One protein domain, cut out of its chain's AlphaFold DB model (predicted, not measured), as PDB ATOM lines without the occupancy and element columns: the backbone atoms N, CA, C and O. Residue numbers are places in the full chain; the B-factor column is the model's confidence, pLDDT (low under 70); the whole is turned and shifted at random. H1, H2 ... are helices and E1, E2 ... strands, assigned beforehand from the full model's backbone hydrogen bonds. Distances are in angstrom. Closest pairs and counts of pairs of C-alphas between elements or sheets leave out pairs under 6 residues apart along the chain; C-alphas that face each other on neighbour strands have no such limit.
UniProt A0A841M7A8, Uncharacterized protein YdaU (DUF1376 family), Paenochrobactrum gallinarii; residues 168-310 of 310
ATOM      1  N   LYS A 168     183.214 -58.842 367.955       36.78
ATOM      2  CA  LYS A 168     184.674 -58.896 368.169       36.78
ATOM      3  C   LYS A 168     185.566 -58.877 366.904       36.78
ATOM      4  O   LYS A 168     186.766 -58.722 367.057       36.78
ATOM      5  N   GLY A 169     185.025 -58.978 365.682       42.28
ATOM      6  CA  GLY A 169     185.837 -59.077 364.449       42.28
ATOM      7  C   GLY A 169     185.580 -58.032 363.351       42.28
ATOM      8  O   GLY A 169     186.324 -57.979 362.379       42.28
ATOM      9  N   GLN A 170     184.545 -57.188 363.453       41.91
ATOM     10  CA  GLN A 170     184.198 -56.251 362.360       41.91
ATOM     11  C   GLN A 170     184.906 -54.891 362.446       41.91
ATOM     12  O   GLN A 170     184.796 -54.093 361.511       41.91
ATOM     13  N   ALA A 171     185.637 -54.650 363.539       41.31
ATOM     14  CA  ALA A 171     186.136 -53.328 363.884       41.31
ATOM     15  C   ALA A 171     187.613 -53.055 363.559       41.31
ATOM     16  O   ALA A 171     188.068 -51.949 363.774       41.31
ATOM     17  N   LEU A 172     188.385 -54.004 363.024       42.72
ATOM     18  CA  LEU A 172     189.824 -53.767 362.802       42.72
ATOM     19  C   LEU A 172     190.210 -53.539 361.329       42.72
ATOM     20  O   LEU A 172     191.207 -52.881 361.068       42.72
ATOM     21  N   GLY A 173     189.414 -54.003 360.356       44.91
ATOM     22  CA  GLY A 173     189.743 -53.859 358.924       44.91
ATOM     23  C   GLY A 173     188.980 -52.767 358.161       44.91
ATOM     24  O   GLY A 173     189.396 -52.379 357.075       44.91
ATOM     25  N   SER A 174     187.852 -52.284 358.691       56.09
ATOM     26  CA  SER A 174     186.922 -51.406 357.955       56.09
ATOM     27  C   SER A 174     187.036 -49.925 358.310       56.09
ATOM     28  O   SER A 174     186.340 -49.105 357.717       56.09
ATOM     29  N   GLY A 175     187.858 -49.573 359.301       63.16
ATOM     30  CA  GLY A 175     187.848 -48.213 359.817       63.16
ATOM     31  C   GLY A 175     186.536 -47.875 360.548       63.16
ATOM     32  O   GLY A 175     186.225 -46.699 360.666       63.16
ATOM     33  N   THR A 176     185.758 -48.858 361.025       71.56
ATOM     34  CA  THR A 176     184.501 -48.623 361.766       71.56
ATOM     35  C   THR A 176     184.414 -49.455 363.037       71.56
ATOM     36  O   THR A 176     184.896 -50.576 363.047       71.56
ATOM     37  N   PHE A 177     183.760 -48.966 364.089       76.56
ATOM     38  CA  PHE A 177     183.414 -49.767 365.263       76.56
ATOM     39  C   PHE A 177     181.905 -49.989 365.362       76.56
ATOM     40  O   PHE A 177     181.098 -49.144 364.972       76.56
ATOM     41  N   LEU A 178     181.541 -51.166 365.873       81.94
ATOM     42  CA  LEU A 178     180.176 -51.571 366.184       81.94
ATOM     43  C   LEU A 178     180.033 -51.593 367.704       81.94
ATOM     44  O   LEU A 178     180.753 -52.336 368.366       81.94
ATOM     45  N   ILE A 179     179.115 -50.796 368.232       85.25
ATOM     46  CA  ILE A 179     178.766 -50.769 369.655       85.25
ATOM     47  C   ILE A 179     177.279 -51.054 369.828       85.25
ATOM     48  O   ILE A 179     176.485 -50.865 368.900       85.25
ATOM     49  N   ASP A 180     176.899 -51.481 371.026       87.69
ATOM     50  CA  ASP A 180     175.495 -51.537 371.408       87.69
ATOM     51  C   ASP A 180     174.880 -50.136 371.314       87.69
ATOM     52  O   ASP A 180     175.513 -49.126 371.642       87.69
ATOM     53  N   HIS A 181     173.635 -50.052 370.850       90.81
ATOM     54  CA  HIS A 181     172.950 -48.769 370.783       90.81
ATOM     55  C   HIS A 181     172.705 -48.231 372.204       90.81
ATOM     56  O   HIS A 181     172.075 -48.923 373.003       90.81
ATOM     57  N   PRO A 182     173.097 -46.986 372.535       88.81
ATOM     58  CA  PRO A 182     173.074 -46.495 373.918       88.81
ATOM     59  C   PRO A 182     171.662 -46.393 374.518       88.81
ATOM     60  O   PRO A 182     171.507 -46.425 375.734       88.81
ATOM     61  N   LEU A 183     170.629 -46.287 373.674       90.44
ATOM     62  CA  LEU A 183     169.220 -46.278 374.095       90.44
ATOM     63  C   LEU A 183     168.511 -47.636 373.968       90.44
ATOM     64  O   LEU A 183     167.446 -47.816 374.548       90.44
ATOM     65  N   ASP A 184     169.045 -48.566 373.172       89.38
ATOM     66  CA  ASP A 184     168.367 -49.836 372.857       89.38
ATOM     67  C   ASP A 184     169.390 -50.957 372.592       89.38
ATOM     68  O   ASP A 184     169.456 -51.509 371.488       89.38
ATOM     69  N   PRO A 185     170.225 -51.286 373.593       85.19
ATOM     70  CA  PRO A 185     171.339 -52.216 373.415       85.19
ATOM     71  C   PRO A 185     170.870 -53.646 373.102       85.19
ATOM     72  O   PRO A 185     171.595 -54.434 372.508       85.19
ATOM     73  N   ALA A 186     169.634 -54.003 373.463       81.12
ATOM     74  CA  ALA A 186     169.104 -55.348 373.249       81.12
ATOM     75  C   ALA A 186     168.692 -55.623 371.792       81.12
ATOM     76  O   ALA A 186     168.680 -56.790 371.375       81.12
ATOM     77  N   ASN A 187     168.327 -54.578 371.037       86.75
ATOM     78  CA  ASN A 187     167.704 -54.722 369.719       86.75
ATOM     79  C   ASN A 187     168.401 -53.926 368.607       86.75
ATOM     80  O   ASN A 187     168.123 -54.174 367.429       86.75
ATOM     81  N   LYS A 188     169.290 -52.983 368.942       85.00
ATOM     82  CA  LYS A 188     169.984 -52.135 367.969       85.00
ATOM     83  C   LYS A 188     171.483 -52.105 368.230       85.00
ATOM     84  O   LYS A 188     171.937 -52.047 369.366       85.00
ATOM     85  N   ASN A 189     172.230 -52.034 367.135       87.00
ATOM     86  CA  ASN A 189     173.642 -51.687 367.161       87.00
ATOM     87  C   ASN A 189     173.830 -50.295 366.562       87.00
ATOM     88  O   ASN A 189     173.100 -49.912 365.644       87.00
ATOM     89  N   LEU A 190     174.840 -49.579 367.034       88.69
ATOM     90  CA  LEU A 190     175.290 -48.313 366.479       88.69
ATOM     91  C   LEU A 190     176.680 -48.499 365.858       88.69
ATOM     92  O   LEU A 190     177.546 -49.166 366.423       88.69
ATOM     93  N   ARG A 191     176.886 -47.939 364.661       88.38
ATOM     94  CA  ARG A 191     178.165 -47.986 363.936       88.38
ATOM     95  C   ARG A 191     178.724 -46.584 363.774       88.38
ATOM     96  O   ARG A 191     177.958 -45.669 363.496       88.38
ATOM     97  N   HIS A 192     180.030 -46.432 363.930       87.50
ATOM     98  CA  HIS A 192     180.769 -45.185 363.698       87.50
ATOM     99  C   HIS A 192     182.102 -45.497 363.010       87.50
ATOM    100  O   HIS A 192     182.585 -46.623 363.099       87.50
ATOM    101  N   GLY A 193     182.691 -44.515 362.324       84.31
ATOM    102  CA  GLY A 193     184.050 -44.608 361.776       84.31
ATOM    103  C   GLY A 193     185.128 -44.307 362.827       84.31
ATOM    104  O   GLY A 193     184.858 -43.566 363.770       84.31
ATOM    105  N   PHE A 194     186.339 -44.845 362.670       77.94
ATOM    106  CA  PHE A 194     187.494 -44.449 363.476       77.94
ATOM    107  C   PHE A 194     188.031 -43.105 363.017       77.94
ATOM    108  O   PHE A 194     188.174 -42.830 361.826       77.94
ATOM    109  N   VAL A 195     188.407 -42.318 364.011       83.69
ATOM    110  CA  VAL A 195     189.292 -41.177 363.865       83.69
ATOM    111  C   VAL A 195     190.423 -41.423 364.848       83.69
ATOM    112  O   VAL A 195     190.165 -41.653 366.030       83.69
ATOM    113  N   GLU A 196     191.661 -41.427 364.365       83.25
ATOM    114  CA  GLU A 196     192.821 -41.461 365.252       83.25
ATOM    115  C   GLU A 196     192.904 -40.119 365.980       83.25
ATOM    116  O   GLU A 196     193.104 -39.067 365.371       83.25
ATOM    117  N   ALA A 197     192.675 -40.156 367.286       86.94
ATOM    118  CA  ALA A 197     192.623 -38.988 368.146       86.94
ATOM    119  C   ALA A 197     193.191 -39.354 369.525       86.94
ATOM    120  O   ALA A 197     193.113 -40.518 369.922       86.94
ATOM    121  N   PRO A 198     193.720 -38.378 370.286       88.69
ATOM    122  CA  PRO A 198     194.194 -38.612 371.654       88.69
ATOM    123  C   PRO A 198     193.057 -38.942 372.639       88.69
ATOM    124  O   PRO A 198     193.312 -39.180 373.815       88.69
ATOM    125  N   GLU A 199     191.803 -38.930 372.177       89.94
ATOM    126  CA  GLU A 199     190.611 -39.258 372.945       89.94
ATOM    127  C   GLU A 199     189.516 -39.828 372.028       89.94
ATOM    128  O   GLU A 199     189.471 -39.525 370.833       89.94
ATOM    129  N   TYR A 200     188.593 -40.621 372.582       91.69
ATOM    130  CA  TYR A 200     187.402 -41.089 371.871       91.69
ATOM    131  C   TYR A 200     186.410 -39.958 371.595       91.69
ATOM    132  O   TYR A 200     185.437 -39.752 372.324       91.69
ATOM    133  N   VAL A 201     186.654 -39.247 370.498       92.62
ATOM    134  CA  VAL A 201     185.844 -38.123 370.033       92.62
ATOM    135  C   VAL A 201     184.989 -38.543 368.845       92.62
ATOM    136  O   VAL A 201     185.491 -39.024 367.830       92.62
ATOM    137  N   ASN A 202     183.686 -38.301 368.944       94.12
ATOM    138  CA  ASN A 202     182.797 -38.331 367.794       94.12
ATOM    139  C   ASN A 202     182.789 -36.957 367.124       94.12
ATOM    140  O   ASN A 202     182.615 -35.935 367.793       94.12
ATOM    141  N   ILE A 203     182.940 -36.942 365.801       95.56
ATOM    142  CA  ILE A 203     182.921 -35.729 364.982       95.56
ATOM    143  C   ILE A 203     181.686 -35.773 364.087       95.56
ATOM    144  O   ILE A 203     181.567 -36.634 363.217       95.56
ATOM    145  N   TYR A 204     180.788 -34.815 364.279       96.75
ATOM    146  CA  TYR A 204     179.591 -34.621 363.474       96.75
ATOM    147  C   TYR A 204     179.781 -33.353 362.657       96.75
ATOM    148  O   TYR A 204     180.065 -32.292 363.208       96.75
ATOM    149  N   ARG A 205     179.641 -33.442 361.338       97.81
ATOM    150  CA  ARG A 205     179.777 -32.286 360.452       97.81
ATOM    151  C   ARG A 205     178.779 -32.338 359.315       97.81
ATOM    152  O   ARG A 205     178.389 -33.418 358.874       97.81
ATOM    153  N   GLY A 206     178.452 -31.172 358.790       98.00
ATOM    154  CA  GLY A 206     177.553 -31.048 357.660       98.00
ATOM    155  C   GLY A 206     177.474 -29.621 357.160       98.00
ATOM    156  O   GLY A 206     178.275 -28.764 357.538       98.00
ATOM    157  N   VAL A 207     176.494 -29.393 356.298       98.25
ATOM    158  CA  VAL A 207     176.111 -28.068 355.817       98.25
ATOM    159  C   VAL A 207     174.628 -27.863 356.090       98.25
ATOM    160  O   VAL A 207     173.857 -28.821 356.110       98.25
ATOM    161  N   VAL A 208     174.226 -26.626 356.355       98.38
ATOM    162  CA  VAL A 208     172.819 -26.249 356.492       98.38
ATOM    163  C   VAL A 208     172.600 -24.881 355.870       98.38
ATOM    164  O   VAL A 208     173.436 -23.994 356.017       98.38
ATOM    165  N   ARG A 209     171.477 -24.711 355.174       98.38
ATOM    166  CA  ARG A 209     171.078 -23.420 354.623       98.38
ATOM    167  C   ARG A 209     170.288 -22.632 355.664       98.38
ATOM    168  O   ARG A 209     169.379 -23.182 356.288       98.38
ATOM    169  N   LEU A 210     170.643 -21.365 355.852       98.31
ATOM    170  CA  LEU A 210     169.873 -20.454 356.694       98.31
ATOM    171  C   LEU A 210     168.519 -20.141 356.047       98.31
ATOM    172  O   LEU A 210     168.385 -20.106 354.825       98.31
ATOM    173  N   VAL A 211     167.523 -19.884 356.886       98.19
ATOM    174  CA  VAL A 211     166.229 -19.326 356.504       98.19
ATOM    175  C   VAL A 211     166.006 -18.098 357.370       98.19
ATOM    176  O   VAL A 211     165.831 -18.223 358.583       98.19
ATOM    177  N   ASN A 212     166.032 -16.916 356.754       97.44
ATOM    178  CA  ASN A 212     165.936 -15.631 357.459       97.44
ATOM    179  C   ASN A 212     166.951 -15.534 358.617       97.44
ATOM    180  O   ASN A 212     166.598 -15.355 359.786       97.44
ATOM    181  N   GLY A 213     168.224 -15.757 358.288       97.94
ATOM    182  CA  GLY A 213     169.345 -15.653 359.215       97.94
ATOM    183  C   GLY A 213     169.418 -16.753 360.275       97.94
ATOM    184  O   GLY A 213     170.257 -16.661 361.167       97.94
ATOM    185  N   LYS A 214     168.572 -17.792 360.221       98.44
ATOM    186  CA  LYS A 214     168.527 -18.847 361.245       98.44
ATOM    187  C   LYS A 214     168.536 -20.248 360.656       98.44
ATOM    188  O   LYS A 214     167.985 -20.488 359.587       98.44
ATOM    189  N   ALA A 215     169.108 -21.195 361.389       98.25
ATOM    190  CA  ALA A 215     168.973 -22.619 361.108       98.25
ATOM    191  C   ALA A 215     168.961 -23.438 362.401       98.25
ATOM    192  O   ALA A 215     169.549 -23.044 363.408       98.25
ATOM    193  N   ALA A 216     168.324 -24.603 362.342       97.94
ATOM    194  CA  ALA A 216     168.384 -25.616 363.383       97.94
ATOM    195  C   ALA A 216     168.732 -26.965 362.745       97.94
ATOM    196  O   ALA A 216     168.117 -27.365 361.756       97.94
ATOM    197  N   VAL A 217     169.713 -27.663 363.308       98.25
ATOM    198  CA  VAL A 217     170.146 -28.988 362.858       98.25
ATOM    199  C   VAL A 217     169.991 -29.964 364.012       98.25
ATOM    200  O   VAL A 217     170.696 -29.859 365.013       98.25
ATOM    201  N   ASN A 218     169.087 -30.930 363.871       98.12
ATOM    202  CA  ASN A 218     169.040 -32.085 364.761       98.12
ATOM    203  C   ASN A 218     170.059 -33.123 364.276       98.12
ATOM    204  O   ASN A 218     169.925 -33.658 363.175       98.12
ATOM    205  N   ILE A 219     171.078 -33.396 365.091       98.19
ATOM    206  CA  ILE A 219     172.163 -34.314 364.733       98.19
ATOM    207  C   ILE A 219     171.650 -35.748 364.556       98.19
ATOM    208  O   ILE A 219     172.113 -36.444 363.654       98.19
ATOM    209  N   ASP A 220     170.682 -36.189 365.366       97.69
ATOM    210  CA  ASP A 220     170.122 -37.536 365.223       97.69
ATOM    211  C   ASP A 220     169.406 -37.681 363.874       97.69
ATOM    212  O   ASP A 220     169.699 -38.612 363.126       97.69
ATOM    213  N   ASP A 221     168.556 -36.717 363.512       97.88
ATOM    214  CA  ASP A 221     167.830 -36.737 362.236       97.88
ATOM    215  C   ASP A 221     168.788 -36.642 361.040       97.88
ATOM    216  O   ASP A 221     168.639 -37.382 360.066       97.88
ATOM    217  N   TYR A 222     169.807 -35.776 361.126       98.06
ATOM    218  CA  TYR A 222     170.777 -35.554 360.048       98.06
ATOM    219  C   TYR A 222     171.544 -36.834 359.676       98.06
ATOM    220  O   TYR A 222     171.837 -37.063 358.505       98.06
ATOM    221  N   PHE A 223     171.847 -37.685 360.661       96.00
ATOM    222  CA  PHE A 223     172.564 -38.949 360.456       96.00
ATOM    223  C   PHE A 223     171.658 -40.191 360.489       96.00
ATOM    224  O   PHE A 223     172.163 -41.313 360.429       96.00
ATOM    225  N   GLY A 224     170.334 -40.026 360.571       95.25
ATOM    226  CA  GLY A 224     169.383 -41.142 360.617       95.25
ATOM    227  C   GLY A 224     169.494 -42.006 361.880       95.25
ATOM    228  O   GLY A 224     169.277 -43.220 361.827       95.25
ATOM    229  N   MET A 225     169.861 -41.404 363.011       95.56
ATOM    230  CA  MET A 225     169.934 -42.058 364.317       95.56
ATOM    231  C   MET A 225     168.586 -41.996 365.050       95.56
ATOM    232  O   MET A 225     167.717 -41.183 364.745       95.56
ATOM    233  N   VAL A 226     168.397 -42.871 366.042       94.81
ATOM    234  CA  VAL A 226     167.206 -42.815 366.905       94.81
ATOM    235  C   VAL A 226     167.236 -41.503 367.706       94.81
ATOM    236  O   VAL A 226     168.301 -41.160 368.224       94.81
ATOM    237  N   PRO A 227     166.108 -40.793 367.881       96.81
ATOM    238  CA  PRO A 227     166.077 -39.573 368.682       96.81
ATOM    239  C   PRO A 227     166.665 -39.771 370.087       96.81
ATOM    240  O   PRO A 227     166.280 -40.689 370.810       96.81
ATOM    241  N   GLY A 228     167.604 -38.904 370.468       95.81
ATOM    242  CA  GLY A 228     168.328 -38.945 371.738       95.81
ATOM    243  C   GLY A 228     169.650 -39.719 371.696       95.81
ATOM    244  O   GLY A 228     170.378 -39.701 372.692       95.81
ATOM    245  N   THR A 229     169.993 -40.375 370.583       96.44
ATOM    246  CA  THR A 229     171.220 -41.184 370.464       96.44
ATOM    247  C   THR A 229     172.463 -40.330 370.654       96.44
ATOM    248  O   THR A 229     173.321 -40.682 371.463       96.44
ATOM    249  N   PHE A 230     172.531 -39.171 369.998       96.50
ATOM    250  CA  PHE A 230     173.618 -38.213 370.151       96.50
ATOM    251  C   PHE A 230     173.815 -37.822 371.620       96.50
ATOM    252  O   PHE A 230     174.932 -37.862 372.139       96.50
ATOM    253  N   SER A 231     172.725 -37.485 372.312       95.38
ATOM    254  CA  SER A 231     172.777 -37.052 373.714       95.38
ATOM    255  C   SER A 231     173.188 -38.181 374.661       95.38
ATOM    256  O   SER A 231     173.857 -37.932 375.666       95.38
ATOM    257  N   ALA A 232     172.796 -39.419 374.354       94.38
ATOM    258  CA  ALA A 232     173.155 -40.596 375.133       94.38
ATOM    259  C   ALA A 232     174.620 -41.006 374.920       94.38
ATOM    260  O   ALA A 232     175.289 -41.386 375.876       94.38
ATOM    261  N   LEU A 233     175.133 -40.879 373.693       94.56
ATOM    262  CA  LEU A 233     176.488 -41.294 373.333       94.56
ATOM    263  C   LEU A 233     177.571 -40.293 373.759       94.56
ATOM    264  O   LEU A 233     178.696 -40.708 374.028       94.56
ATOM    265  N   ASN A 234     177.256 -38.995 373.807       94.62
ATOM    266  CA  ASN A 234     178.267 -37.942 373.910       94.62
ATOM    267  C   ASN A 234     178.222 -37.156 375.240       94.62
ATOM    268  O   ASN A 234     177.160 -36.797 375.760       94.62
ATOM    269  N   ALA A 235     179.402 -36.864 375.778       92.44
ATOM    270  CA  ALA A 235     179.705 -35.903 376.834       92.44
ATOM    271  C   ALA A 235     180.506 -34.726 376.251       92.44
ATOM    272  O   ALA A 235     180.979 -34.799 375.120       92.44
ATOM    273  N   ASP A 236     180.663 -33.657 377.038       92.56
ATOM    274  CA  ASP A 236     181.576 -32.542 376.740       92.56
ATOM    275  C   ASP A 236     181.402 -31.970 375.321       92.56
ATOM    276  O   ASP A 236     182.354 -31.798 374.566       92.56
ATOM    277  N   ILE A 237     180.143 -31.714 374.950       95.06
ATOM    278  CA  ILE A 237     179.776 -31.256 373.607       95.06
ATOM    279  C   ILE A 237     180.419 -29.905 373.304       95.06
ATOM    280  O   ILE A 237     180.249 -28.949 374.066       95.06
ATOM    281  N   MET A 238     181.064 -29.811 372.145       95.25
ATOM    282  CA  MET A 238     181.663 -28.585 371.637       95.25
ATOM    283  C   MET A 238     181.172 -28.296 370.220       95.25
ATOM    284  O   MET A 238     181.209 -29.153 369.341       95.25
ATOM    285  N   ILE A 239     180.746 -27.058 369.981       96.75
ATOM    286  CA  ILE A 239     180.500 -26.548 368.628       96.75
ATOM    287  C   ILE A 239     181.851 -26.058 368.120       96.75
ATOM    288  O   ILE A 239     182.308 -24.976 368.481       96.75
ATOM    289  N   SER A 240     182.540 -26.911 367.372       93.56
ATOM    290  CA  SER A 240     183.938 -26.703 367.002       93.56
ATOM    291  C   SER A 240     184.111 -25.707 365.861       93.56
ATOM    292  O   SER A 240     185.161 -25.079 365.764       93.56
ATOM    293  N   SER A 241     183.124 -25.589 364.967       95.62
ATOM    294  CA  SER A 241     183.201 -24.675 363.825       95.62
ATOM    295  C   SER A 241     181.824 -24.332 363.260       95.62
ATOM    296  O   SER A 241     180.968 -25.208 363.140       95.62
ATOM    297  N   LEU A 242     181.656 -23.067 362.872       97.69
ATOM    298  CA  LEU A 242     180.592 -22.557 362.005       97.69
ATOM    299  C   LEU A 242     181.257 -21.664 360.956       97.69
ATOM    300  O   LEU A 242     181.939 -20.707 361.319       97.69
ATOM    301  N   GLN A 243     181.113 -21.991 359.674       97.25
ATOM    302  CA  GLN A 243     181.747 -21.265 358.573       97.25
ATOM    303  C   GLN A 243     180.731 -20.987 357.475       97.25
ATOM    304  O   GLN A 243     180.187 -21.920 356.881       97.25
ATOM    305  N   ASN A 244     180.519 -19.710 357.172       97.25
ATOM    306  CA  ASN A 244     179.741 -19.312 356.008       97.25
ATOM    307  C   ASN A 244     180.489 -19.716 354.725       97.25
ATOM    308  O   ASN A 244     181.691 -19.481 354.608       97.25
ATOM    309  N   GLN A 245     179.796 -20.398 353.813       97.94
ATOM    310  CA  GLN A 245     180.346 -20.910 352.556       97.94
ATOM    311  C   GLN A 245     180.070 -19.996 351.354       97.94
ATOM    312  O   GLN A 245     180.684 -20.184 350.307       97.94
ATOM    313  N   GLU A 246     179.167 -19.023 351.483       96.56
ATOM    314  CA  GLU A 246     178.697 -18.184 350.370       96.56
ATOM    315  C   GLU A 246     178.989 -16.688 350.606       96.56
ATOM    316  O   GLU A 246     179.248 -15.950 349.653       96.56
ATOM    317  N   GLY A 247     179.023 -16.240 351.865       91.50
ATOM    318  CA  GLY A 247     179.178 -14.837 352.241       91.50
ATOM    319  C   GLY A 247     180.175 -14.580 353.375       91.50
ATOM    320  O   GLY A 247     180.756 -15.485 353.969       91.50
ATOM    321  N   GLY A 248     180.375 -13.295 353.682       93.12
ATOM    322  CA  GLY A 248     181.252 -12.831 354.769       93.12
ATOM    323  C   GLY A 248     180.521 -12.501 356.071       93.12
ATOM    324  O   GLY A 248     181.134 -11.959 356.991       93.12
ATOM    325  N   THR A 249     179.210 -12.756 356.143       94.50
ATOM    326  CA  THR A 249     178.418 -12.431 357.333       94.50
ATOM    327  C   THR A 249     178.731 -13.384 358.484       94.50
ATOM    328  O   THR A 249     179.017 -14.569 358.288       94.50
ATOM    329  N   VAL A 250     178.704 -12.841 359.700       96.75
ATOM    330  CA  VAL A 250     179.073 -13.561 360.917       96.75
ATOM    331  C   VAL A 250     177.920 -14.457 361.353       96.75
ATOM    332  O   VAL A 250     176.772 -14.021 361.412       96.75
ATOM    333  N   VAL A 251     178.251 -15.693 361.719       97.81
ATOM    334  CA  VAL A 251     177.324 -16.671 362.295       97.81
ATOM    335  C   VAL A 251     177.839 -17.160 363.644       97.81
ATOM    336  O   VAL A 251     179.047 -17.262 363.854       97.81
ATOM    337  N   TRP A 252     176.931 -17.469 364.565       97.69
ATOM    338  CA  TRP A 252     177.260 -17.983 365.894       97.69
ATOM    339  C   TRP A 252     176.224 -19.013 366.356       97.69
ATOM    340  O   TRP A 252     175.099 -19.045 365.846       97.69
ATOM    341  N   PRO A 253     176.584 -19.877 367.321       97.38
ATOM    342  CA  PRO A 253     175.619 -20.786 367.911       97.38
ATOM    343  C   PRO A 253     174.601 -20.030 368.767       97.38
ATOM    344  O   PRO A 253     174.968 -19.239 369.639       97.38
ATOM    345  N   ASP A 254     173.320 -20.301 368.544       96.62
ATOM    346  CA  ASP A 254     172.222 -19.710 369.306       96.62
ATOM    347  C   ASP A 254     171.902 -20.568 370.535       96.62
ATOM    348  O   ASP A 254     171.047 -21.460 370.535       96.62
ATOM    349  N   GLY A 255     172.678 -20.325 371.588       92.25
ATOM    350  CA  GLY A 255     172.571 -21.033 372.853       92.25
ATOM    351  C   GLY A 255     173.322 -22.365 372.891       92.25
ATOM    352  O   GLY A 255     174.042 -22.767 371.976       92.25
ATOM    353  N   LYS A 256     173.188 -23.051 374.028       90.56
ATOM    354  CA  LYS A 256     173.813 -24.355 374.251       90.56
ATOM    355  C   LYS A 256     173.021 -25.438 373.520       90.56
ATOM    356  O   LYS A 256     171.795 -25.465 373.599       90.56
ATOM    357  N   MET A 257     173.723 -26.384 372.903       92.06
ATOM    358  CA  MET A 257     173.073 -27.566 372.342       92.06
ATOM    359  C   MET A 257     172.351 -28.359 373.435       92.06
ATOM    360  O   MET A 257     172.943 -28.734 374.452       92.06
ATOM    361  N   THR A 258     171.073 -28.642 373.202       85.88
ATOM    362  CA  THR A 258     170.236 -29.501 374.047       85.88
ATOM    363  C   THR A 258     169.516 -30.508 373.157       85.88
ATOM    364  O   THR A 258     169.162 -30.194 372.023       85.88
ATOM    365  N   GLY A 259     169.389 -31.756 373.617       86.94
ATOM    366  CA  GLY A 259     168.735 -32.820 372.843       86.94
ATOM    367  C   GLY A 259     169.396 -33.151 371.498       86.94
ATOM    368  O   GLY A 259     168.749 -33.753 370.657       86.94
ATOM    369  N   GLY A 260     170.657 -32.760 371.278       94.25
ATOM    370  CA  GLY A 260     171.335 -32.938 369.990       94.25
ATOM    371  C   GLY A 260     170.935 -31.928 368.912       94.25
ATOM    372  O   GLY A 260     171.184 -32.183 367.740       94.25
ATOM    373  N   ILE A 261     170.344 -30.787 369.281       97.38
ATOM    374  CA  ILE A 261     169.964 -29.731 368.334       97.38
ATOM    375  C   ILE A 261     170.995 -28.599 368.368       97.38
ATOM    376  O   ILE A 261     171.268 -28.022 369.424       97.38
ATOM    377  N   LEU A 262     171.562 -28.289 367.203       98.19
ATOM    378  CA  LEU A 262     172.419 -27.134 366.950       98.19
ATOM    379  C   LEU A 262     171.565 -26.009 366.367       98.19
ATOM    380  O   LEU A 262     171.073 -26.137 365.251       98.19
ATOM    381  N   ASN A 263     171.430 -24.904 367.097       98.19
ATOM    382  CA  ASN A 263     170.817 -23.685 366.575       98.19
ATOM    383  C   ASN A 263     171.914 -22.717 366.128       98.19
ATOM    384  O   ASN A 263     172.917 -22.547 366.821       98.19
ATOM    385  N   ILE A 264     171.721 -22.094 364.972       98.38
ATOM    386  CA  ILE A 264     172.657 -21.153 364.358       98.38
ATOM    387  C   ILE A 264     171.894 -19.869 364.065       98.38
ATOM    388  O   ILE A 264     170.817 -19.918 363.465       98.38
ATOM    389  N   THR A 265     172.488 -18.740 364.437       98.38
ATOM    390  CA  THR A 265     171.991 -17.405 364.105       98.38
ATOM    391  C   THR A 265     173.066 -16.627 363.353       98.38
ATOM    392  O   THR A 265     174.261 -16.735 363.636       98.38
ATOM    393  N   CYS A 266     172.622 -15.869 362.359       98.25
ATOM    394  CA  CYS A 266     173.410 -14.971 361.536       98.25
ATOM    395  C   CYS A 266     173.200 -13.519 361.973       98.25
ATOM    396  O   CYS A 266     172.114 -13.151 362.420       98.25
ATOM    397  N   ALA A 267     174.224 -12.682 361.794       97.31
ATOM    398  CA  ALA A 267     174.122 -11.235 361.992       97.31
ATOM    399  C   ALA A 267     173.093 -10.581 361.061       97.31
ATOM    400  O   ALA A 267     172.479  -9.583 361.430       97.31
ATOM    401  N   ASP A 268     172.927 -11.133 359.861       96.94
ATOM    402  CA  ASP A 268     171.950 -10.681 358.880       96.94
ATOM    403  C   ASP A 268     170.697 -11.565 358.950       96.94
ATOM    404  O   ASP A 268     170.707 -12.730 358.548       96.94
ATOM    405  N   GLU A 269     169.603 -10.987 359.448       96.50
ATOM    406  CA  GLU A 269     168.294 -11.638 359.598       96.50
ATOM    407  C   GLU A 269     167.631 -11.995 358.257       96.50
ATOM    408  O   GLU A 269     166.618 -12.691 358.228       96.50
ATOM    409  N   THR A 270     168.184 -11.539 357.133       96.44
ATOM    410  CA  THR A 270     167.704 -11.869 355.785       96.44
ATOM    411  C   THR A 270     168.596 -12.876 355.060       96.44
ATOM    412  O   THR A 270     168.249 -13.328 353.969       96.44
ATOM    413  N   CYS A 271     169.717 -13.274 355.670       97.50
ATOM    414  CA  CYS A 271     170.687 -14.187 355.076       97.50
ATOM    415  C   CYS A 271     170.104 -15.597 354.883       97.50
ATOM    416  O   CYS A 271     169.449 -16.146 355.774       97.50
ATOM    417  N   ASN A 272     170.372 -16.196 353.720       97.75
ATOM    418  CA  ASN A 272     169.968 -17.563 353.370       97.75
ATOM    419  C   ASN A 272     171.166 -18.396 352.877       97.75
ATOM    420  O   ASN A 272     171.008 -19.296 352.046       97.75
ATOM    421  N   ASP A 273     172.359 -18.057 353.366       98.19
ATOM    422  CA  ASP A 273     173.619 -18.669 352.954       98.19
ATOM    423  C   ASP A 273     173.749 -20.107 353.483       98.19
ATOM    424  O   ASP A 273     173.088 -20.508 354.451       98.19
ATOM    425  N   GLU A 274     174.642 -20.887 352.875       98.31
ATOM    426  CA  GLU A 274     175.068 -22.185 353.403       98.31
ATOM    427  C   GLU A 274     176.143 -22.054 354.478       98.31
ATOM    428  O   GLU A 274     177.198 -21.448 354.286       98.31
ATOM    429  N   ILE A 275     175.894 -22.693 355.617       98.31
ATOM    430  CA  ILE A 275     176.800 -22.735 356.757       98.31
ATOM    431  C   ILE A 275     177.324 -24.156 356.919       98.31
ATOM    432  O   ILE A 275     176.563 -25.085 357.196       98.31
ATOM    433  N   ALA A 276     178.639 -24.322 356.789       98.44
ATOM    434  CA  ALA A 276     179.322 -25.533 357.208       98.44
ATOM    435  C   ALA A 276     179.460 -25.532 358.731       98.44
ATOM    436  O   ALA A 276     179.902 -24.549 359.328       98.44
ATOM    437  N   TRP A 277     179.097 -26.643 359.361       98.38
ATOM    438  CA  TRP A 277     179.119 -26.795 360.810       98.38
ATOM    439  C   TRP A 277     179.895 -28.044 361.221       98.38
ATOM    440  O   TRP A 277     179.944 -29.043 360.497       98.38
ATOM    441  N   MET A 278     180.500 -27.985 362.406       98.19
ATOM    442  CA  MET A 278     181.141 -29.121 363.058       98.19
ATOM    443  C   MET A 278     180.854 -29.097 364.557       98.19
ATOM    444  O   MET A 278     181.079 -28.091 365.228       98.19
ATOM    445  N   VAL A 279     180.381 -30.227 365.066       97.88
ATOM    446  CA  VAL A 279     180.119 -30.488 366.478       97.88
ATOM    447  C   VAL A 279     180.917 -31.716 366.882       97.88
ATOM    448  O   VAL A 279     180.879 -32.741 366.200       97.88
ATOM    449  N   THR A 280     181.618 -31.634 368.004       95.88
ATOM    450  CA  THR A 280     182.315 -32.771 368.596       95.88
ATOM    451  C   THR A 280     181.732 -33.126 369.951       95.88
ATOM    452  O   THR A 280     181.125 -32.300 370.639       95.88
ATOM    453  N   GLY A 281     181.893 -34.387 370.328       94.38
ATOM    454  CA  GLY A 281     181.535 -34.878 371.647       94.38
ATOM    455  C   GLY A 281     182.428 -36.041 372.035       94.38
ATOM    456  O   GLY A 281     182.752 -36.891 371.205       94.38
ATOM    457  N   ARG A 282     182.829 -36.081 373.301       93.44
ATOM    458  CA  ARG A 282     183.574 -37.205 373.862       93.44
ATOM    459  C   ARG A 282     182.623 -38.362 374.129       93.44
ATOM    460  O   ARG A 282     181.524 -38.153 374.640       93.44
ATOM    461  N   ARG A 283     183.016 -39.590 373.811       93.31
ATOM    462  CA  ARG A 283     182.175 -40.766 374.065       93.31
ATOM    463  C   ARG A 283     181.954 -40.990 375.565       93.31
ATOM    464  O   ARG A 283     182.869 -40.844 376.370       93.31
ATOM    465  N   LYS A 284     180.726 -41.371 375.925       92.56
ATOM    466  CA  LYS A 284     180.309 -41.746 377.290       92.56
ATOM    467  C   LYS A 284     179.414 -42.990 377.321       92.56
ATOM    468  O   LYS A 284     178.596 -43.150 378.223       92.56
ATOM    469  N   ASP A 285     179.502 -43.845 376.307       90.50
ATOM    470  CA  ASP A 285     178.780 -45.117 376.324       90.50
ATOM    471  C   ASP A 285     179.299 -46.053 377.427       90.50
ATOM    472  O   ASP A 285     180.377 -45.863 377.995       90.50
ATOM    473  N   ALA A 286     178.507 -47.079 377.743       86.75
ATOM    474  CA  ALA A 286     178.776 -47.975 378.861       86.75
ATOM    475  C   ALA A 286     180.132 -48.690 378.759       86.75
ATOM    476  O   ALA A 286     180.734 -48.969 379.797       86.75
ATOM    477  N   PHE A 287     180.619 -48.959 377.543       84.94
ATOM    478  CA  PHE A 287     181.922 -49.579 377.332       84.94
ATOM    479  C   PHE A 287     183.051 -48.620 377.719       84.94
ATOM    480  O   PHE A 287     183.849 -48.960 378.589       84.94
ATOM    481  N   VAL A 288     183.054 -47.401 377.172       89.31
ATOM    482  CA  VAL A 288     184.073 -46.376 377.482       89.31
ATOM    483  C   VAL A 288     184.077 -46.008 378.968       89.31
ATOM    484  O   VAL A 288     185.134 -45.812 379.558       89.31
ATOM    485  N   LEU A 289     182.906 -45.944 379.607       88.12
ATOM    486  CA  LEU A 289     182.819 -45.581 381.023       88.12
ATOM    487  C   LEU A 289     183.263 -46.698 381.975       88.12
ATOM    488  O   LEU A 289     183.758 -46.399 383.061       88.12
ATOM    489  N   ASN A 290     183.041 -47.969 381.627       85.31
ATOM    490  CA  ASN A 290     183.111 -49.047 382.620       85.31
ATOM    491  C   ASN A 290     184.050 -50.201 382.266       85.31
ATOM    492  O   ASN A 290     184.439 -50.936 383.180       85.31
ATOM    493  N   LEU A 291     184.354 -50.401 380.982       81.81
ATOM    494  CA  LEU A 291     184.931 -51.647 380.471       81.81
ATOM    495  C   LEU A 291     186.238 -51.450 379.696       81.81
ATOM    496  O   LEU A 291     187.019 -52.393 379.638       81.81
ATOM    497  N   ASP A 292     186.471 -50.282 379.095       86.81
ATOM    498  CA  ASP A 292     187.679 -50.050 378.301       86.81
ATOM    499  C   ASP A 292     188.913 -49.858 379.204       86.81
ATOM    500  O   ASP A 292     188.950 -48.891 379.969       86.81
ATOM    501  N   PRO A 293     189.933 -50.736 379.132       84.75
ATOM    502  CA  PRO A 293     191.149 -50.591 379.931       84.75
ATOM    503  C   PRO A 293     191.991 -49.374 379.530       84.75
ATOM    504  O   PRO A 293     192.846 -48.951 380.302       84.75
ATOM    505  N   ASN A 294     191.752 -48.796 378.350       88.38
ATOM    506  CA  ASN A 294     192.439 -47.589 377.894       88.38
ATOM    507  C   ASN A 294     191.771 -46.305 378.408       88.38
ATOM    508  O   ASN A 294     192.191 -45.208 378.042       88.38
ATOM    509  N   CYS A 295     190.714 -46.413 379.219       90.06
ATOM    510  CA  CYS A 295     190.010 -45.270 379.779       90.06
ATOM    511  C   CYS A 295     190.022 -45.267 381.308       90.06
ATOM    512  O   CYS A 295     189.934 -46.301 381.968       90.06
ATOM    513  N   GLU A 296     190.042 -44.068 381.887       90.56
ATOM    514  CA  GLU A 296     189.779 -43.879 383.307       90.56
ATOM    515  C   GLU A 296     188.323 -44.264 383.625       90.56
ATOM    516  O   GLU A 296     187.358 -43.716 383.074       90.56
ATOM    517  N   ARG A 297     188.166 -45.218 384.546       88.12
ATOM    518  CA  ARG A 297     186.863 -45.773 384.912       88.12
ATOM    519  C   ARG A 297     185.951 -44.709 385.526       88.12
ATOM    520  O   ARG A 297     186.350 -43.950 386.402       88.12
ATOM    521  N   GLY A 298     184.698 -44.684 385.090       85.81
ATOM    522  CA  GLY A 298     183.672 -43.748 385.546       85.81
ATOM    523  C   GLY A 298     183.713 -42.380 384.861       85.81
ATOM    524  O   GLY A 298     182.667 -41.743 384.753       85.81
ATOM    525  N   THR A 299     184.867 -41.940 384.346       86.31
ATOM    526  CA  THR A 299     184.969 -40.682 383.588       86.31
ATOM    527  C   THR A 299     184.912 -40.924 382.084       86.31
ATOM    528  O   THR A 299     184.331 -40.105 381.369       86.31
ATOM    529  N   GLY A 300     185.469 -42.042 381.599       86.25
ATOM    530  CA  GLY A 300     185.580 -42.358 380.175       86.25
ATOM    531  C   GLY A 300     186.634 -41.524 379.444       86.25
ATOM    532  O   GLY A 300     186.521 -41.315 378.237       86.25
ATOM    533  N   ARG A 301     187.602 -40.957 380.174       90.31
ATOM    534  CA  ARG A 301     188.734 -40.229 379.585       90.31
ATOM    535  C   ARG A 301     189.786 -41.214 379.107       90.31
ATOM    536  O   ARG A 301     190.169 -42.098 379.864       90.31
ATOM    537  N   PHE A 302     190.242 -41.060 377.870       92.50
ATOM    538  CA  PHE A 302     191.275 -41.921 377.298       92.50
ATOM    539  C   PHE A 302     192.641 -41.654 377.944       92.50
ATOM    540  O   PHE A 302     192.956 -40.515 378.287       92.50
ATOM    541  N   ILE A 303     193.441 -42.707 378.101       92.31
ATOM    542  CA  ILE A 303     194.798 -42.670 378.644       92.31
ATOM    543  C   ILE A 303     195.761 -42.822 377.456       92.31
ATOM    544  O   ILE A 303     195.970 -43.938 376.983       92.31
ATOM    545  N   PRO A 304     196.322 -41.718 376.926       90.62
ATOM    546  CA  PRO A 304     197.125 -41.762 375.704       90.62
ATOM    547  C   PRO A 304     198.521 -42.357 375.905       90.62
ATOM    548  O   PRO A 304     199.140 -42.799 374.940       90.62
ATOM    549  N   GLU A 305     199.024 -42.358 377.140       89.81
ATOM    550  CA  GLU A 305     200.386 -42.767 377.469       89.81
ATOM    551  C   GLU A 305     200.382 -43.661 378.711       89.81
ATOM    552  O   GLU A 305     199.767 -43.332 379.727       89.81
ATOM    553  N   VAL A 306     201.090 -44.787 378.622       86.56
ATOM    554  CA  VAL A 306     201.366 -45.709 379.729       86.56
ATOM    555  C   VAL A 306     202.838 -46.105 379.682       86.56
ATOM    556  O   VAL A 306     203.437 -46.166 378.602       86.56
ATOM    557  N   ASP A 307     203.433 -46.362 380.846       87.75
ATOM    558  CA  ASP A 307     204.804 -46.859 380.919       87.75
ATOM    559  C   ASP A 307     204.926 -48.216 380.211       87.75
ATOM    560  O   ASP A 307     203.995 -49.024 380.191       87.75
ATOM    561  N   LYS A 308     206.097 -48.477 379.623       76.62
ATOM    562  CA  LYS A 308     206.389 -49.792 379.046       76.62
ATOM    563  C   LYS A 308     206.466 -50.828 380.162       76.62
ATOM    564  O   LYS A 308     207.058 -50.557 381.205       76.62
ATOM    565  N   GLU A 309     205.935 -52.019 379.908       81.00
ATOM    566  CA  GLU A 309     206.192 -53.170 380.772       81.00
ATOM    567  C   GLU A 309     207.711 -53.406 380.855       81.00
ATOM    568  O   GLU A 309     208.411 -53.342 379.838       81.00
ATOM    569  N   ALA A 310     208.207 -53.569 382.085       62.16
ATOM    570  CA  ALA A 310     209.628 -53.723 382.398       62.16
ATOM    571  C   ALA A 310     210.179 -55.099 382.003       62.16
ATOM    572  O   ALA A 310     209.429 -56.096 382.121       62.16
TER     573      ALA A 310
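AT A GLANCE: This is residues 168 to 310 of the 310 residues of the protein "Uncharacterized protein YdaU (DUF1376 family)" of Paenochrobactrum gallinarii (UniProt A0A841M7A8). A small sandwich of two three-stranded sheets, E3 E8 E5 partly face to face with the shorter E4 E7 E6, makes one part of an elongated domain; toward its other end lie the separate hairpin of E1 and E2, the short helix H3 and a trailing last stretch. The short helices H1 and H2 are by the larger sheet. The printed part has 143 residues, in the order E1 E2 E3 E4 H1 H2 E5 E6 E7 E8 H3; the class is mixed, helices and strands, with under half of the residues in named elements. Each sheet is antiparallel, in the orders E3 E8 E5, E4 E7 E6 and E1 E2. The whole is only just loose, close to compact, with a radius of gyration of the C-alphas of 17.7 A and spans of 62 by 38 by 29 A.

IN THESE COORDINATES: Start at C-alpha 201, (185.844, -38.123, 370.033), where E3 begins; it runs to residue 209, 25.9 A. E8 is residues 274 to 283, 28.7 A, and E5 is residues 234 to 244, 25.9 A, bending by 64 degrees at residue 237. Look next for E4 at residues 214 to 218, E7 at 261 to 266, 16.6 A, and E6 at 251 to 253. E1 is residues 176 to 180, beginning at C-alpha 176, (184.501, -48.623, 361.766), and E2 is 189 to 193. H1 is residues 219 to 222, H2 is 229 to 233, and H3 is 286 to 290, ending at C-alpha 290, (183.111, -49.047, 382.620).

HOW THE PARTS SIT: Begin at the twisted sheet, where E8 is the inner strand: N 204 and O 279 of E3 and E8 are 2.8 A apart, and N 280 and O 238 of E8 and E5 are 2.8 A apart, within hydrogen-bond range. The second sheet, E4 E7 E6, makes a sandwich with it, two sheets face to face: the parts that face each other are 8.8 A centre to centre, and the strands of the one stand at 30 degrees to those of the other. In that second sheet, N 217 of E4 and O 262 of E7 are within hydrogen-bond range at 2.8 A, and in the hairpin E6 and E7, N 252 and O 265 are within hydrogen-bond range at 2.9 A. The closest C-alphas of E5 and E6 are those of Leu 242 and Val 251, 6.7 A. H2 is on the larger sheet, over E8, at a height over the sheet of 9.0 A; H1 only grazes it. H1 and H2 only just touch, with 3 pairs of C-alphas within 8 A, closest at Asp 220 and Phe 230, 6.1 A. In the hairpin E1 and E2, N 179 and O 190 are 2.9 A apart. E2 and E3 are only just apart, at 8.2 A, and H3 is not on either sheet of the sandwich. In H2 and H3 every O i to N i+4 pair is within hydrogen-bond range; H1 is too short for one.

THE WHOLE: The C-alphas farthest apart are those of Thr 270 and Ala 310, 64.9 A. The printed part has no cut and no long link. Residues 291 to 310 hold no named element, though residues 295 to 296 pair antiparallel with 301 to 302. Mean pLDDT of the printed part is 89.7; residues 168 to 175 and 310 are under 70.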